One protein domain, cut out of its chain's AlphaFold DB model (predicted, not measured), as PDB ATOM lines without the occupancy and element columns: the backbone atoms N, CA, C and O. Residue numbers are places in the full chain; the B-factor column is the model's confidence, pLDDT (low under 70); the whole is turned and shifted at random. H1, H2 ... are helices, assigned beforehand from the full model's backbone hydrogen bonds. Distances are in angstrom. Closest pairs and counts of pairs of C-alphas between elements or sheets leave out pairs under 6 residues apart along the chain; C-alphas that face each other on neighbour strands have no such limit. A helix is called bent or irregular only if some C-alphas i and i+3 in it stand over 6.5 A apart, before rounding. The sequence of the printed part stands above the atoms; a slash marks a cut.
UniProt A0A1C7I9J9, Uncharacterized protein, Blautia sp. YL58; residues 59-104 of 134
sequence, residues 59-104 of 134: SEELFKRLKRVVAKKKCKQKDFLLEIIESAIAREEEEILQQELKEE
ATOM      1  N   SER A  59      57.160   0.666 267.436       92.38
ATOM      2  CA  SER A  59      57.976   0.310 266.274       92.38
ATOM      3  C   SER A  59      57.354  -0.848 265.485       92.38
ATOM      4  O   SER A  59      56.624  -1.685 266.029       92.38
ATOM      5  N   GLU A  60      57.675  -0.946 264.191       90.31
ATOM      6  CA  GLU A  60      57.168  -2.038 263.351       90.31
ATOM      7  C   GLU A  60      57.540  -3.425 263.884       90.31
ATOM      8  O   GLU A  60      56.770  -4.380 263.745       90.31
ATOM      9  N   GLU A  61      58.729  -3.558 264.470       90.50
ATOM     10  CA  GLU A  61      59.198  -4.826 265.017       90.50
ATOM     11  C   GLU A  61      58.334  -5.261 266.207       90.50
ATOM     12  O   GLU A  61      57.870  -6.407 266.254       90.50
ATOM     13  N   LEU A  62      58.045  -4.333 267.125       88.06
ATOM     14  CA  LEU A  62      57.159  -4.585 268.260       88.06
ATOM     15  C   LEU A  62      55.745  -4.921 267.793       88.06
ATOM     16  O   LEU A  62      55.155  -5.884 268.284       88.06
ATOM     17  N   PHE A  63      55.229  -4.218 266.785       88.94
ATOM     18  CA  PHE A  63      53.915  -4.513 266.217       88.94
ATOM     19  C   PHE A  63      53.842  -5.919 265.596       88.94
ATOM     20  O   PHE A  63      52.879  -6.661 265.823       88.94
ATOM     21  N   LYS A  64      54.880  -6.334 264.854       90.38
ATOM     22  CA  LYS A  64      54.982  -7.685 264.270       90.38
ATOM     23  C   LYS A  64      55.044  -8.764 265.358       90.38
ATOM     24  O   LYS A  64      54.367  -9.792 265.242       90.38
ATOM     25  N   ARG A  65      55.816  -8.536 266.426       89.88
ATOM     26  CA  ARG A  65      55.903  -9.448 267.581       89.88
ATOM     27  C   ARG A  65      54.570  -9.545 268.324       89.88
ATOM     28  O   ARG A  65      54.117 -10.662 268.576       89.88
ATOM     29  N   LEU A  66      53.913  -8.414 268.583       86.50
ATOM     30  CA  LEU A  66      52.596  -8.347 269.220       86.50
ATOM     31  C   LEU A  66      51.563  -9.156 268.429       86.50
ATOM     32  O   LEU A  66      50.932 -10.055 268.981       86.50
ATOM     33  N   LYS A  67      51.464  -8.930 267.110       88.12
ATOM     34  CA  LYS A  67      50.565  -9.705 266.239       88.12
ATOM     35  C   LYS A  67      50.818 -11.211 266.316       88.12
ATOM     36  O   LYS A  67      49.863 -11.981 266.367       88.12
ATOM     37  N   ARG A  68      52.085 -11.646 266.345       89.75
ATOM     38  CA  ARG A  68      52.437 -13.072 266.457       89.75
ATOM     39  C   ARG A  68      51.946 -13.678 267.775       89.75
ATOM     40  O   ARG A  68      51.458 -14.804 267.770       89.75
ATOM     41  N   VAL A  69      52.090 -12.957 268.885       87.25
ATOM     42  CA  VAL A  69      51.659 -13.424 270.214       87.25
ATOM     43  C   VAL A  69      50.136 -13.486 270.299       87.25
ATOM     44  O   VAL A  69      49.596 -14.519 270.689       87.25
ATOM     45  N   VAL A  70      49.446 -12.438 269.843       86.88
ATOM     46  CA  VAL A  70      47.977 -12.376 269.801       86.88
ATOM     47  C   VAL A  70      47.406 -13.506 268.934       86.88
ATOM     48  O   VAL A  70      46.491 -14.210 269.354       86.88
ATOM     49  N   ALA A  71      48.007 -13.767 267.766       86.31
ATOM     50  CA  ALA A  71      47.604 -14.873 266.896       86.31
ATOM     51  C   ALA A  71      47.800 -16.255 267.548       86.31
ATOM     52  O   ALA A  71      46.973 -17.145 267.356       86.31
ATOM     53  N   LYS A  72      48.867 -16.440 268.339       86.94
ATOM     54  CA  LYS A  72      49.116 -17.690 269.079       86.94
ATOM     55  C   LYS A  72      48.150 -17.885 270.249       86.94
ATOM     56  O   LYS A  72      47.659 -18.995 270.429       86.94
ATOM     57  N   LYS A  73      47.869 -16.826 271.019       80.62
ATOM     58  CA  LYS A  73      46.908 -16.853 272.137       80.62
ATOM     59  C   LYS A  73      45.441 -16.923 271.667       80.62
ATOM     60  O   LYS A  73      44.579 -17.232 272.479       80.62
ATOM     61  N   LYS A  74      45.149 -16.662 270.380       78.31
ATOM     62  CA  LYS A  74      43.785 -16.573 269.806       78.31
ATOM     63  C   LYS A  74      42.867 -15.581 270.544       78.31
ATOM     64  O   LYS A  74      41.653 -15.761 270.569       78.31
ATOM     65  N   CYS A  75      43.433 -14.531 271.128       80.19
ATOM     66  CA  CYS A  75      42.690 -13.463 271.796       80.19
ATOM     67  C   CYS A  75      42.583 -12.223 270.896       80.19
ATOM     68  O   CYS A  75      43.276 -12.114 269.879       80.19
ATOM     69  N   LYS A  76      41.708 -11.269 271.239       83.94
ATOM     70  CA  LYS A  76      41.705  -9.969 270.555       83.94
ATOM     71  C   LYS A  76      42.923  -9.171 271.015       83.94
ATOM     72  O   LYS A  76      43.304  -9.220 272.180       83.94
ATOM     73  N   GLN A  77      43.510  -8.389 270.106       81.50
ATOM     74  CA  GLN A  77      44.650  -7.523 270.429       81.50
ATOM     75  C   GLN A  77      44.329  -6.570 271.591       81.50
ATOM     76  O   GLN A  77      45.178  -6.358 272.448       81.50
ATOM     77  N   LYS A  78      43.092  -6.054 271.628       83.00
ATOM     78  CA  LYS A  78      42.572  -5.223 272.719       83.00
ATOM     79  C   LYS A  78      42.631  -5.954 274.063       83.00
ATOM     80  O   LYS A  78      43.202  -5.421 274.999       83.00
ATOM     81  N   ASP A  79      42.087  -7.165 274.129       83.50
ATOM     82  CA  ASP A  79      41.986  -7.929 275.378       83.50
ATOM     83  C   ASP A  79      43.379  -8.278 275.921       83.50
ATOM     84  O   ASP A  79      43.626  -8.166 277.113       83.50
ATOM     85  N   PHE A  80      44.324  -8.603 275.033       87.88
ATOM     86  CA  PHE A  80      45.717  -8.849 275.416       87.88
ATOM     87  C   PHE A  80      46.413  -7.608 275.989       87.88
ATOM     88  O   PHE A  80      47.190  -7.716 276.930       87.88
ATOM     89  N   LEU A  81      46.165  -6.430 275.410       87.00
ATOM     90  CA  LEU A  81      46.710  -5.171 275.920       87.00
ATOM     91  C   LEU A  81      46.096  -4.801 277.273       87.00
ATOM     92  O   LEU A  81      46.829  -4.362 278.150       87.00
ATOM     93  N   LEU A  82      44.788  -5.008 277.448       86.00
ATOM     94  CA  LEU A  82      44.108  -4.766 278.723       86.00
ATOM     95  C   LEU A  82      44.651  -5.674 279.830       86.00
ATOM     96  O   LEU A  82      45.059  -5.158 280.860       86.00
ATOM     97  N   GLU A  83      44.778  -6.981 279.574       85.94
ATOM     98  CA  GLU A  83      45.338  -7.955 280.529       85.94
ATOM     99  C   GLU A  83      46.749  -7.548 280.996       85.94
ATOM    100  O   GLU A  83      47.075  -7.640 282.180       85.94
ATOM    101  N   ILE A  84      47.591  -7.067 280.072       88.62
ATOM    102  CA  ILE A  84      48.945  -6.595 280.395       88.62
ATOM    103  C   ILE A  84      48.904  -5.332 281.251       88.62
ATOM    104  O   ILE A  84      49.662  -5.245 282.213       88.62
ATOM    105  N   ILE A  85      48.066  -4.358 280.892       89.00
ATOM    106  CA  ILE A  85      47.970  -3.090 281.623       89.00
ATOM    107  C   ILE A  85      47.443  -3.342 283.039       89.00
ATOM    108  O   ILE A  85      48.055  -2.873 283.989       89.00
ATOM    109  N   GLU A  86      46.376  -4.127 283.187       88.19
ATOM    110  CA  GLU A  86      45.804  -4.490 284.491       88.19
ATOM    111  C   GLU A  86      46.829  -5.216 285.371       88.19
ATOM    112  O   GLU A  86      47.023  -4.849 286.526       88.19
ATOM    113  N   SER A  87      47.547  -6.196 284.810       87.56
ATOM    114  CA  SER A  87      48.577  -6.935 285.551       87.56
ATOM    115  C   SER A  87      49.766  -6.056 285.949       87.56
ATOM    116  O   SER A  87      50.366  -6.274 286.998       87.56
ATOM    117  N   ALA A  88      50.140  -5.091 285.104       90.94
ATOM    118  CA  ALA A  88      51.226  -4.161 285.393       90.94
ATOM    119  C   ALA A  88      50.835  -3.158 286.488       90.94
ATOM    120  O   ALA A  88      51.628  -2.937 287.396       90.94
ATOM    121  N   ILE A  89      49.615  -2.611 286.430       90.94
ATOM    122  CA  ILE A  89      49.092  -1.685 287.445       90.94
ATOM    123  C   ILE A  89      48.977  -2.386 288.795       90.94
ATOM    124  O   ILE A  89      49.513  -1.878 289.766       90.94
ATOM    125  N   ALA A  90      48.360  -3.570 288.852       87.88
ATOM    126  CA  ALA A  90      48.163  -4.283 290.114       87.88
ATOM    127  C   ALA A  90      49.485  -4.568 290.847       87.88
ATOM    128  O   ALA A  90      49.546  -4.504 292.069       87.88
ATOM    129  N   ARG A  91      50.551  -4.866 290.093       87.69
ATOM    130  CA  ARG A  91      51.885  -5.071 290.660       87.69
ATOM    131  C   ARG A  91      52.484  -3.777 291.209       87.69
ATOM    132  O   ARG A  91      53.052  -3.794 292.291       87.69
ATOM    133  N   GLU A  92      52.374  -2.687 290.458       88.00
ATOM    134  CA  GLU A  92      52.903  -1.387 290.876       88.00
ATOM    135  C   GLU A  92      52.132  -0.835 292.084       88.00
ATOM    136  O   GLU A  92      52.737  -0.348 293.029       88.00
ATOM    137  N   GLU A  93      50.802  -0.965 292.098       86.94
ATOM    138  CA  GLU A  93      49.956  -0.560 293.227       86.94
ATOM    139  C   GLU A  93      50.303  -1.335 294.504       86.94
ATOM    140  O   GLU A  93      50.337  -0.745 295.578       86.94
ATOM    141  N   GLU A  94      50.601  -2.635 294.408       84.38
ATOM    142  CA  GLU A  94      51.043  -3.431 295.559       84.38
ATOM    143  C   GLU A  94      52.406  -2.963 296.093       84.38
ATOM    144  O   GLU A  94      52.591  -2.881 297.309       84.38
ATOM    145  N   GLU A  95      53.348  -2.627 295.206       81.81
ATOM    146  CA  GLU A  95      54.656  -2.087 295.591       81.81
ATOM    147  C   GLU A  95      54.515  -0.700 296.248       81.81
ATOM    148  O   GLU A  95      55.076  -0.491 297.324       81.81
ATOM    149  N   ILE A  96      53.696   0.198 295.685       84.69
ATOM    150  CA  ILE A  96      53.402   1.524 296.260       84.69
ATOM    151  C   ILE A  96      52.757   1.389 297.639       84.69
ATOM    152  O   ILE A  96      53.230   2.006 298.589       84.69
ATOM    153  N   LEU A  97      51.732   0.543 297.783       81.62
ATOM    154  CA  LEU A  97      51.032   0.360 299.056       81.62
ATOM    155  C   LEU A  97      51.972  -0.187 300.143       81.62
ATOM    156  O   LEU A  97      51.909   0.233 301.297       81.62
ATOM    157  N   GLN A  98      52.868  -1.116 299.786       78.00
ATOM    158  CA  GLN A  98      53.896  -1.611 300.708       78.00
ATOM    159  C   GLN A  98      54.905  -0.528 301.098       78.00
ATOM    160  O   GLN A  98      55.444  -0.576 302.203       78.00
ATOM    161  N   GLN A  99      55.181   0.423 300.209       76.38
ATOM    162  CA  GLN A  99      56.095   1.530 300.461       76.38
ATOM    163  C   GLN A  99      55.445   2.609 301.337       76.38
ATOM    164  O   GLN A  99      56.061   3.016 302.319       76.38
ATOM    165  N   GLU A 100      54.187   2.966 301.069       75.00
ATOM    166  CA  GLU A 100      53.380   3.885 301.886       75.00
ATOM    167  C   GLU A 100      53.184   3.343 303.309       75.00
ATOM    168  O   GLU A 100      53.434   4.054 304.278       75.00
ATOM    169  N   LEU A 101      52.852   2.057 303.472       71.81
ATOM    170  CA  LEU A 101      52.747   1.429 304.799       71.81
ATOM    171  C   LEU A 101      54.072   1.458 305.576       71.81
ATOM    172  O   LEU A 101      54.078   1.547 306.800       71.81
ATOM    173  N   LYS A 102      55.203   1.383 304.870       66.19
ATOM    174  CA  LYS A 102      56.542   1.407 305.469       66.19
ATOM    175  C   LYS A 102      57.013   2.827 305.797       66.19
ATOM    176  O   LYS A 102      57.815   2.988 306.715       66.19
ATOM    177  N   GLU A 103      56.523   3.831 305.074       59.19
ATOM    178  CA  GLU A 103      56.683   5.249 305.416       59.19
ATOM    179  C   GLU A 103      55.779   5.652 306.591       59.19
ATOM    180  O   GLU A 103      56.245   6.376 307.469       59.19
ATOM    181  N   GLU A 104      54.553   5.127 306.690       56.28
ATOM    182  CA  GLU A 104      53.664   5.376 307.840       56.28
ATOM    183  C   GLU A 104      54.082   4.624 309.122       56.28
ATOM    184  O   GLU A 104      53.805   5.093 310.226       56.28
TER     185      GLU A 104
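Overview. This is residues 59 to 104 of the 134 residues of an uncharacterized protein of Blautia sp. YL58 (UniProt A0A1C7I9J9). Two helices meet near their ends and make an L: H1 is the short arm, and the long, straight H2 sets out from the corner and makes nearly the whole length. A tight turn of residues 74 to 76 joins them, and both arms reach away from the corner, with residues 59 to 65 and 82 to 104 standing free. The printed part has 46 residues with two named helices, H1 then H2, and no named strand; its class is all helix. It is extended, with a radius of gyration of the C-alphas of 15.6 A and spans of 46 by 21 by 13 A.

Arrangement. H1, residues 60 to 73, and H2, residues 77 to 104, touch only at the corner by their link, and only just, with 3 pairs of C-alphas within 8 A. The closest C-alphas are those of Val 70 and Gln 77, 5.9 A apart. H1 touches H2 with residues 67 to 70 alone, and H2 touches H1 with residues 77 to 80 alone. Their lines are about perpendicular, at 81 degrees, and their centres are 23.6 A apart. In both H1 and H2 every O i to N i+4 pair is within hydrogen-bond range.

Along the chain. After Ser 59, H1 begins with C-alpha 60 at (57.168, -2.038, 263.351) and measures 20.0 A from first to last C-alpha. H2 begins with C-alpha 77 at (44.650, -7.523, 270.429) and ends with C-alpha 104 at (53.664, 5.376, 307.840), a length of 40.6 A. Neither helix is bent.

Size, cuts and confidence. The two C-alphas farthest apart are those of Ala 71 and Glu 104, 46.1 A. The printed part has no cut, and the link from H1 to H2 is tight. The mean pLDDT of the printed part is 83.9, and the model's confidence is low, under 70, at residues 102 to 104.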